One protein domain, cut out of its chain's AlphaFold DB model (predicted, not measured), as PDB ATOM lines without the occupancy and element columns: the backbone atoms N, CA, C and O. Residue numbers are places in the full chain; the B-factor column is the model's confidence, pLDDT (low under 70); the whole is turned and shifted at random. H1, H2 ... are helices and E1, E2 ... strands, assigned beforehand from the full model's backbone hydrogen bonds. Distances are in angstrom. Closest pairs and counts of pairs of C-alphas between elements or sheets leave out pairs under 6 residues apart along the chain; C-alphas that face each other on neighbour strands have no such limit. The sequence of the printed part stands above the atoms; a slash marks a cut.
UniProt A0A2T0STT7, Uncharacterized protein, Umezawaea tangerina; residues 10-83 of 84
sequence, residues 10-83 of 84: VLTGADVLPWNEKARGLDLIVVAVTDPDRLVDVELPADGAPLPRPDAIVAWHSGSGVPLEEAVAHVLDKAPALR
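AT A GLANCE: This is residues 10 to 83 of the 84 residues of an uncharacterized protein of Umezawaea tangerina (UniProt A0A2T0STT7). Two small pairs of strands, the parallel pair E1 E2 and the hairpin E3 E4, sit side by side in the middle, with E1 next to E3. H1 packs on E1 and E2, H3 packs on E4, and H2 and H4 lie at the two far ends. The 74 printed residues have four named helices and four named strands, in the order E1 H1 E2 H2 E3 E4 H3 H4, a mixed class. The whole is compact, with a radius of gyration of the C-alphas of 11.9 A and spans of 34 by 24 by 21 A.

HOW THE PARTS SIT: E1, residues 10 to 12, and E2, residues 29 to 32, are parallel at 19 degrees, with N 10 and O 29 2.8 A apart, within hydrogen-bond range. With H1, residues 17 to 23, they form a strand-helix-strand unit, two parallel neighbour strands joined through a helix, with a right-handed crossover. The closest C-alphas of H1 and E2 are those of Asn 20 and Val 30, 6.3 A apart. H2, residues 36 to 41, is apart from E1 and H1. E3, residues 50 to 52, and E4, residues 58 to 61, are an antiparallel hairpin at 165 degrees, with N 51 and O 60 2.9 A apart, within hydrogen-bond range. The closest C-alphas of E1 and E3, those of Val 10 and Leu 51, are 4.5 A apart. H3, residues 68 to 78, comes closest to E4 at the C-alphas of Ala 71 and Trp 60, 6.3 A. H4, residues 80 to 83, is close to but not clearly touching H3. Every O i to N i+4 pair is within hydrogen-bond range in H2 and H3, 2 of 3 in H1, and H4 is too short for one.

IN THESE COORDINATES: E1 begins at C-alpha 10 (84.919, 110.882, 143.755). From first to last C-alpha H1 measures 10.1 A, E2 10.0 A and H3 15.3 A. H4 ends at C-alpha 83 (87.016, 98.649, 153.371).

THE WHOLE: The C-alphas of Pro 36 and Pro 80, the two farthest apart, are 33.7 A apart. The printed part has no cut and no long link. Confidence is under 70 at 27 residues, among them 36 to 49 and 79 to 83.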
ATOM      1  N   VAL A  10      84.556 110.332 145.061       74.25
ATOM      2  CA  VAL A  10      84.919 110.882 143.755       74.25
ATOM      3  C   VAL A  10      84.302 112.269 143.651       74.25
ATOM      4  O   VAL A  10      83.080 112.410 143.729       74.25
ATOM      5  N   LEU A  11      85.135 113.293 143.480       74.62
ATOM      6  CA  LEU A  11      84.652 114.639 143.175       74.62
ATOM      7  C   LEU A  11      84.466 114.755 141.671       74.62
ATOM      8  O   LEU A  11      85.289 114.242 140.928       74.62
ATOM      9  N   THR A  12      83.421 115.425 141.203       72.56
ATOM     10  CA  THR A  12      83.199 115.638 139.766       72.56
ATOM     11  C   THR A  12      82.845 117.091 139.497       72.56
ATOM     12  O   THR A  12      82.350 117.788 140.381       72.56
ATOM     13  N   GLY A  13      83.031 117.533 138.253       69.62
ATOM     14  CA  GLY A  13      82.395 118.756 137.762       69.62
ATOM     15  C   GLY A  13      80.880 118.583 137.577       69.62
ATOM     16  O   GLY A  13      80.286 117.606 138.039       69.62
ATOM     17  N   ALA A  14      80.256 119.517 136.856       68.56
ATOM     18  CA  ALA A  14      78.805 119.548 136.645       68.56
ATOM     19  C   ALA A  14      78.225 118.284 135.973       68.56
ATOM     20  O   ALA A  14      77.045 117.985 136.158       68.56
ATOM     21  N   ASP A  15      79.039 117.531 135.227       70.50
ATOM     22  CA  ASP A  15      78.627 116.269 134.613       70.50
ATOM     23  C   ASP A  15      78.942 115.063 135.516       70.50
ATOM     24  O   ASP A  15      80.037 114.498 135.505       70.50
ATOM     25  N   VAL A  16      77.960 114.691 136.338       72.62
ATOM     26  CA  VAL A  16      78.043 113.611 137.342       72.62
ATOM     27  C   VAL A  16      77.638 112.238 136.805       72.62
ATOM     28  O   VAL A  16      77.912 111.217 137.438       72.62
ATOM     29  N   LEU A  17      76.923 112.192 135.676       76.38
ATOM     30  CA  LEU A  17      76.242 110.978 135.216       76.38
ATOM     31  C   LEU A  17      77.218 109.833 134.894       76.38
ATOM     32  O   LEU A  17      77.009 108.739 135.425       76.38
ATOM     33  N   PRO A  18      78.320 110.055 134.149       76.25
ATOM     34  CA  PRO A  18      79.285 108.995 133.850       76.25
ATOM     35  C   PRO A  18      79.991 108.445 135.097       76.25
ATOM     36  O   PRO A  18      80.435 107.297 135.120       76.25
ATOM     37  N   TRP A  19      80.109 109.265 136.144       76.19
ATOM     38  CA  TRP A  19      80.793 108.906 137.385       76.19
ATOM     39  C   TRP A  19      79.893 108.117 138.328       76.19
ATOM     40  O   TRP A  19      80.367 107.178 138.961       76.19
ATOM     41  N   ASN A  20      78.592 108.423 138.365       75.25
ATOM     42  CA  ASN A  20      77.610 107.665 139.143       75.25
ATOM     43  C   ASN A  20      77.510 106.200 138.704       75.25
ATOM     44  O   ASN A  20      77.431 105.311 139.551       75.25
ATOM     45  N   GLU A  21      77.538 105.929 137.396       79.69
ATOM     46  CA  GLU A  21      77.485 104.553 136.885       79.69
ATOM     47  C   GLU A  21      78.724 103.746 137.289       79.69
ATOM     48  O   GLU A  21      78.596 102.608 137.743       79.69
ATOM     49  N   LYS A  22      79.914 104.353 137.202       76.25
ATOM     50  CA  LYS A  22      81.178 103.713 137.595       76.25
ATOM     51  C   LYS A  22      81.296 103.528 139.108       76.25
ATOM     52  O   LYS A  22      81.714 102.474 139.575       76.25
ATOM     53  N   ALA A  23      80.878 104.528 139.883       78.19
ATOM     54  CA  ALA A  23      80.923 104.510 141.342       78.19
ATOM     55  C   ALA A  23      80.023 103.430 141.958       78.19
ATOM     56  O   ALA A  23      80.397 102.810 142.952       78.19
ATOM     57  N   ARG A  24      78.863 103.157 141.344       74.88
ATOM     58  CA  ARG A  24      77.884 102.177 141.844       74.88
ATOM     59  C   ARG A  24      78.437 100.751 141.934       74.88
ATOM     60  O   ARG A  24      77.965  99.975 142.758       74.88
ATOM     61  N   GLY A  25      79.419 100.405 141.098       74.00
ATOM     62  CA  GLY A  25      80.098  99.106 141.135       74.00
ATOM     63  C   GLY A  25      81.258  99.020 142.134       74.00
ATOM     64  O   GLY A  25      81.796  97.935 142.330       74.00
ATOM     65  N   LEU A  26      81.649 100.145 142.742       72.69
ATOM     66  CA  LEU A  26      82.887 100.303 143.514       72.69
ATOM     67  C   LEU A  26      82.654 100.823 144.945       72.69
ATOM     68  O   LEU A  26      83.622 101.109 145.641       72.69
ATOM     69  N   ASP A  27      81.390 100.956 145.362       74.56
ATOM     70  CA  ASP A  27      80.971 101.516 146.659       74.56
ATOM     71  C   ASP A  27      81.551 102.919 146.938       74.56
ATOM     72  O   ASP A  27      81.926 103.277 148.053       74.56
ATOM     73  N   LEU A  28      81.657 103.726 145.877       76.12
ATOM     74  CA  LEU A  28      82.176 105.088 145.948       76.12
ATOM     75  C   LEU A  28      81.053 106.101 146.170       76.12
ATOM     76  O   LEU A  28      79.981 106.015 145.567       76.12
ATOM     77  N   ILE A  29      81.348 107.134 146.953       79.94
ATOM     78  CA  ILE A  29      80.484 108.308 147.087       79.94
ATOM     79  C   ILE A  29      80.821 109.279 145.952       79.94
ATOM     80  O   ILE A  29      81.973 109.668 145.801       79.94
ATOM     81  N   VAL A  30      79.836 109.708 145.164       76.88
ATOM     82  CA  VAL A  30      80.038 110.738 144.130       76.88
ATOM     83  C   VAL A  30      79.564 112.082 144.658       76.88
ATOM     84  O   VAL A  30      78.408 112.226 145.056       76.88
ATOM     85  N   VAL A  31      80.445 113.079 144.643       77.06
ATOM     86  CA  VAL A  31      80.132 114.447 145.060       77.06
ATOM     87  C   VAL A  31      80.371 115.398 143.895       77.06
ATOM     88  O   VAL A  31      81.491 115.581 143.427       77.06
ATOM     89  N   ALA A  32      79.295 116.037 143.446       74.62
ATOM     90  CA  ALA A  32      79.358 117.074 142.429       74.62
ATOM     91  C   ALA A  32      79.847 118.387 143.046       74.62
ATOM     92  O   ALA A  32      79.237 118.899 143.989       74.62
ATOM     93  N   VAL A  33      80.909 118.962 142.492       73.00
ATOM     94  CA  VAL A  33      81.352 120.318 142.815       73.00
ATOM     95  C   VAL A  33      80.811 121.247 141.731       73.00
ATOM     96  O   VAL A  33      81.315 121.291 140.612       73.00
ATOM     97  N   THR A  34      79.733 121.961 142.055       68.69
ATOM     98  CA  THR A  34      79.068 122.919 141.152       68.69
ATOM     99  C   THR A  34      79.442 124.373 141.433       68.69
ATOM    100  O   THR A  34      79.057 125.264 140.679       68.69
ATOM    101  N   ASP A  35      80.178 124.613 142.516       70.31
ATOM    102  CA  ASP A  35      80.637 125.934 142.921       70.31
ATOM    103  C   ASP A  35      81.949 126.280 142.181       70.31
ATOM    104  O   ASP A  35      82.940 125.557 142.343       70.31
ATOM    105  N   PRO A  36      81.972 127.343 141.355       64.38
ATOM    106  CA  PRO A  36      83.136 127.729 140.563       64.38
ATOM    107  C   PRO A  36      84.333 128.180 141.401       64.38
ATOM    108  O   PRO A  36      85.462 127.913 140.996       64.38
ATOM    109  N   ASP A  37      84.119 128.780 142.574       67.69
ATOM    110  CA  ASP A  37      85.225 129.160 143.459       67.69
ATOM    111  C   ASP A  37      85.876 127.905 144.054       67.69
ATOM    112  O   ASP A  37      87.094 127.810 144.182       67.69
ATOM    113  N   ARG A  38      85.068 126.870 144.311       65.56
ATOM    114  CA  ARG A  38      85.573 125.577 144.782       65.56
ATOM    115  C   ARG A  38      86.273 124.796 143.682       65.56
ATOM    116  O   ARG A  38      87.250 124.132 143.985       65.56
ATOM    117  N   LEU A  39      85.816 124.877 142.430       62.66
ATOM    118  CA  LEU A  39      86.485 124.246 141.280       62.66
ATOM    119  C   LEU A  39      87.948 124.702 141.142       62.66
ATOM    120  O   LEU A  39      88.799 123.889 140.776       62.66
ATOM    121  N   VAL A  40      88.235 125.967 141.473       62.91
ATOM    122  CA  VAL A  40      89.596 126.529 141.502       62.91
ATOM    123  C   VAL A  40      90.421 125.923 142.639       62.91
ATOM    124  O   VAL A  40      91.552 125.509 142.405       62.91
ATOM    125  N   ASP A  41      89.846 125.802 143.838       62.12
ATOM    126  CA  ASP A  41      90.535 125.244 145.013       62.12
ATOM    127  C   ASP A  41      90.876 123.752 144.879       62.12
ATOM    128  O   ASP A  41      91.861 123.292 145.455       62.12
ATOM    129  N   VAL A  42      90.070 122.976 144.146       60.19
ATOM    130  CA  VAL A  42      90.347 121.548 143.899       60.19
ATOM    131  C   VAL A  42      91.220 121.285 142.667       60.19
ATOM    132  O   VAL A  42      91.455 120.113 142.370       60.19
ATOM    133  N   GLU A  43      91.705 122.328 141.971       59.56
ATOM    134  CA  GLU A  43      92.497 122.232 140.727       59.56
ATOM    135  C   GLU A  43      91.987 121.107 139.807       59.56
ATOM    136  O   GLU A  43      92.749 120.297 139.268       59.56
ATOM    137  N   LEU A  44      90.659 121.007 139.676       59.31
ATOM    138  CA  LEU A  44      90.048 119.943 138.895       59.31
ATOM    139  C   LEU A  44      90.479 120.133 137.438       59.31
ATOM    140  O   LEU A  44      90.279 121.221 136.889       59.31
ATOM    141  N   PRO A  45      91.053 119.107 136.778       54.34
ATOM    142  CA  PRO A  45      91.234 119.163 135.339       54.34
ATOM    143  C   PRO A  45      89.885 119.504 134.703       54.34
ATOM    144  O   PRO A  45      88.850 119.055 135.196       54.34
ATOM    145  N   ALA A  46      89.888 120.261 133.604       51.88
ATOM    146  CA  ALA A  46      88.662 120.691 132.921       51.88
ATOM    147  C   ALA A  46      87.688 119.530 132.599       51.88
ATOM    148  O   ALA A  46      86.485 119.751 132.495       51.88
ATOM    149  N   ASP A  47      88.207 118.295 132.554       57.34
ATOM    150  CA  ASP A  47      87.476 117.053 132.283       57.34
ATOM    151  C   ASP A  47      87.481 116.055 133.475       57.34
ATOM    152  O   ASP A  47      87.242 114.855 133.302       57.34
ATOM    153  N   GLY A  48      87.860 116.488 134.687       56.38
ATOM    154  CA  GLY A  48      88.502 115.601 135.657       56.38
ATOM    155  C   GLY A  48      87.843 115.415 137.002       56.38
ATOM    156  O   GLY A  48      87.903 116.286 137.856       56.38
ATOM    157  N   ALA A  49      87.331 114.206 137.219       64.88
ATOM    158  CA  ALA A  49      86.995 113.718 138.541       64.88
ATOM    159  C   ALA A  49      88.245 113.183 139.269       64.88
ATOM    160  O   ALA A  49      88.904 112.286 138.732       64.88
ATOM    161  N   PRO A  50      88.608 113.704 140.452       72.94
ATOM    162  CA  PRO A  50      89.603 113.113 141.323       72.94
ATOM    163  C   PRO A  50      88.959 112.182 142.346       72.94
ATOM    164  O   PRO A  50      87.802 112.347 142.733       72.94
ATOM    165  N   LEU A  51      89.757 111.236 142.826       70.25
ATOM    166  CA  LEU A  51      89.429 110.344 143.933       70.25
ATOM    167  C   LEU A  51      90.212 110.789 145.182       70.25
ATOM    168  O   LEU A  51      91.342 110.322 145.388       70.25
ATOM    169  N   PRO A  52      89.693 111.721 145.999       68.12
ATOM    170  CA  PRO A  52      90.238 111.967 147.324       68.12
ATOM    171  C   PRO A  52      90.045 110.761 148.247       68.12
ATOM    172  O   PRO A  52      88.972 110.161 148.350       68.12
ATOM    173  N   ARG A  53      91.111 110.443 148.971       69.25
ATOM    174  CA  ARG A  53      91.066 109.574 150.144       69.25
ATOM    175  C   ARG A  53      90.544 110.348 151.368       69.25
ATOM    176  O   ARG A  53      90.637 111.576 151.392       69.25
ATOM    177  N   PRO A  54      90.082 109.652 152.424       65.75
ATOM    178  CA  PRO A  54      89.695 110.277 153.698       65.75
ATOM    179  C   PRO A  54      90.772 111.115 154.395       65.75
ATOM    180  O   PRO A  54      90.450 111.925 155.253       65.75
ATOM    181  N   ASP A  55      92.045 110.965 154.023       66.75
ATOM    182  CA  ASP A  55      93.154 111.804 154.499       66.75
ATOM    183  C   ASP A  55      93.372 113.075 153.653       66.75
ATOM    184  O   ASP A  55      94.411 113.722 153.768       66.75
ATOM    185  N   ALA A  56      92.398 113.438 152.811       65.38
ATOM    186  CA  ALA A  56      92.418 114.590 151.908       65.38
ATOM    187  C   ALA A  56      93.536 114.564 150.846       65.38
ATOM    188  O   ALA A  56      93.799 115.576 150.194       65.38
ATOM    189  N   ILE A  57      94.165 113.406 150.617       70.50
ATOM    190  CA  ILE A  57      95.127 113.209 149.530       70.50
ATOM    191  C   ILE A  57      94.385 112.733 148.282       70.50
ATOM    192  O   ILE A  57      93.636 111.753 148.317       70.50
ATOM    193  N   VAL A  58      94.632 113.392 147.149       73.19
ATOM    194  CA  VAL A  58      94.142 112.935 145.844       73.19
ATOM    195  C   VAL A  58      94.933 111.704 145.421       73.19
ATOM    196  O   VAL A  58      96.132 111.778 145.163       73.19
ATOM    197  N   ALA A  59      94.262 110.558 145.352       72.12
ATOM    198  CA  ALA A  59      94.889 109.301 144.960       72.12
ATOM    199  C   ALA A  59      94.836 109.037 143.450       72.12
ATOM    200  O   ALA A  59      95.583 108.196 142.951       72.12
ATOM    201  N   TRP A  60      93.949 109.731 142.731       79.25
ATOM    202  CA  TRP A  60      93.738 109.561 141.295       79.25
ATOM    203  C   TRP A  60      92.992 110.749 140.683       79.25
ATOM    204  O   TRP A  60      92.257 111.434 141.390       79.25
ATOM    205  N   HIS A  61      93.145 110.950 139.371       76.19
ATOM    206  CA  HIS A  61      92.348 111.867 138.552       76.19
ATOM    207  C   HIS A  61      92.114 111.284 137.146       76.19
ATOM    208  O   HIS A  61      92.947 110.522 136.642       76.19
ATOM    209  N   SER A  62      91.016 111.676 136.485       70.50
ATOM    210  CA  SER A  62      90.625 111.144 135.161       70.50
ATOM    211  C   SER A  62      91.697 111.279 134.071       70.50
ATOM    212  O   SER A  62      91.815 110.412 133.209       70.50
ATOM    213  N   GLY A  63      92.510 112.336 134.131       71.00
ATOM    214  CA  GLY A  63      93.604 112.582 133.189       71.00
ATOM    215  C   GLY A  63      94.845 111.703 133.387       71.00
ATOM    216  O   GLY A  63      95.787 111.823 132.612       71.00
ATOM    217  N   SER A  64      94.887 110.838 134.406       71.31
ATOM    218  CA  SER A  64      96.064 110.001 134.700       71.31
ATOM    219  C   SER A  64      96.289 108.872 133.686       71.31
ATOM    220  O   SER A  64      97.350 108.253 133.683       71.31
ATOM    221  N   GLY A  65      95.290 108.573 132.845       71.56
ATOM    222  CA  GLY A  65      95.312 107.433 131.925       71.56
ATOM    223  C   GLY A  65      95.086 106.074 132.601       71.56
ATOM    224  O   GLY A  65      95.019 105.063 131.908       71.56
ATOM    225  N   VAL A  66      94.935 106.044 133.929       77.50
ATOM    226  CA  VAL A  66      94.592 104.845 134.706       77.50
ATOM    227  C   VAL A  66      93.067 104.763 134.852       77.50
ATOM    228  O   VAL A  66      92.457 105.772 135.212       77.50
ATOM    229  N   PRO A  67      92.419 103.612 134.599       82.31
ATOM    230  CA  PRO A  67      90.992 103.427 134.866       82.31
ATOM    231  C   PRO A  67      90.636 103.642 136.348       82.31
ATOM    232  O   PRO A  67      91.416 103.304 137.240       82.31
ATOM    233  N   LEU A  68      89.439 104.168 136.625       78.62
ATOM    234  CA  LEU A  68      88.981 104.443 137.995       78.62
ATOM    235  C   LEU A  68      88.957 103.165 138.848       78.62
ATOM    236  O   LEU A  68      89.338 103.189 140.011       78.62
ATOM    237  N   GLU A  69      88.546 102.046 138.260       81.50
ATOM    238  CA  GLU A  69      88.470 100.735 138.901       81.50
ATOM    239  C   GLU A  69      89.847 100.278 139.408       81.50
ATOM    240  O   GLU A  69      89.979  99.798 140.535       81.50
ATOM    241  N   GLU A  70      90.885 100.467 138.589       81.31
ATOM    242  CA  GLU A  70      92.268 100.126 138.928       81.31
ATOM    243  C   GLU A  70      92.808 101.053 140.020       81.31
ATOM    244  O   GLU A  70      93.444 100.603 140.975       81.31
ATOM    245  N   ALA A  71      92.489 102.343 139.929       80.69
ATOM    246  CA  ALA A  71      92.868 103.316 140.938       80.69
ATOM    247  C   ALA A  71      92.236 103.014 142.304       80.69
ATOM    248  O   ALA A  71      92.925 103.035 143.324       80.69
ATOM    249  N   VAL A  72      90.945 102.674 142.330       80.19
ATOM    250  CA  VAL A  72      90.239 102.261 143.549       80.19
ATOM    251  C   VAL A  72      90.847 100.984 144.116       80.19
ATOM    252  O   VAL A  72      91.127 100.933 145.314       80.19
ATOM    253  N   ALA A  73      91.118  99.978 143.279       80.69
ATOM    254  CA  ALA A  73      91.757  98.741 143.721       80.69
ATOM    255  C   ALA A  73      93.123  99.006 144.374       80.69
ATOM    256  O   ALA A  73      93.400  98.481 145.452       80.69
ATOM    257  N   HIS A  74      93.941  99.876 143.778       78.44
ATOM    258  CA  HIS A  74      95.251 100.256 144.314       78.44
ATOM    259  C   HIS A  74      95.159 101.027 145.632       78.44
ATOM    260  O   HIS A  74      95.966 100.825 146.540       78.44
ATOM    261  N   VAL A  75      94.164 101.906 145.766       75.56
ATOM    262  CA  VAL A  75      93.918 102.637 147.015       75.56
ATOM    263  C   VAL A  75      93.469 101.689 148.121       75.56
ATOM    264  O   VAL A  75      94.000 101.771 149.226       75.56
ATOM    265  N   LEU A  76      92.549 100.767 147.834       74.00
ATOM    266  CA  LEU A  76      92.063  99.783 148.803       74.00
ATOM    267  C   LEU A  76      93.139  98.764 149.205       74.00
ATOM    268  O   LEU A  76      93.153  98.328 150.354       74.00
ATOM    269  N   ASP A  77      94.050  98.406 148.297       77.25
ATOM    270  CA  ASP A  77      95.205  97.551 148.599       77.25
ATOM    271  C   ASP A  77      96.192  98.253 149.548       77.25
ATOM    272  O   ASP A  77      96.629  97.687 150.550       77.25
ATOM    273  N   LYS A  78      96.475  99.537 149.294       70.12
ATOM    274  CA  LYS A  78      97.384 100.347 150.123       70.12
ATOM    275  C   LYS A  78      96.762 100.874 151.414       70.12
ATOM    276  O   LYS A  78      97.495 101.299 152.307       70.12
ATOM    277  N   ALA A  79      95.438 100.884 151.511       64.94
ATOM    278  CA  ALA A  79      94.690 101.379 152.660       64.94
ATOM    279  C   ALA A  79      93.487 100.463 152.968       64.94
ATOM    280  O   ALA A  79      92.336 100.881 152.834       64.94
ATOM    281  N   PRO A  80      93.722  99.223 153.443       63.06
ATOM    282  CA  PRO A  80      92.659  98.246 153.703       63.06
ATOM    283  C   PRO A  80      91.678  98.682 154.802       63.06
ATOM    284  O   PRO A  80      90.563  98.171 154.858       63.06
ATOM    285  N   ALA A  81      92.060  99.653 155.639       63.84
ATOM    286  CA  ALA A  81      91.181 100.290 156.623       63.84
ATOM    287  C   ALA A  81      89.995 101.049 155.992       63.84
ATOM    288  O   ALA A  81      89.042 101.363 156.693       63.84
ATOM    289  N   LEU A  82      90.042 101.320 154.682       61.22
ATOM    290  CA  LEU A  82      88.972 101.965 153.918       61.22
ATOM    291  C   LEU A  82      87.892 100.989 153.419       61.22
ATOM    292  O   LEU A  82      86.964 101.416 152.746       61.22
ATOM    293  N   ARG A  83      88.011  99.686 153.717       60.12
ATOM    294  CA  ARG A  83      87.016  98.649 153.371       60.12
ATOM    295  C   ARG A  83      85.870  98.512 154.391       60.12
ATOM    296  O   ARG A  83      85.103  97.559 154.276       60.12
TER     297      ARG A  83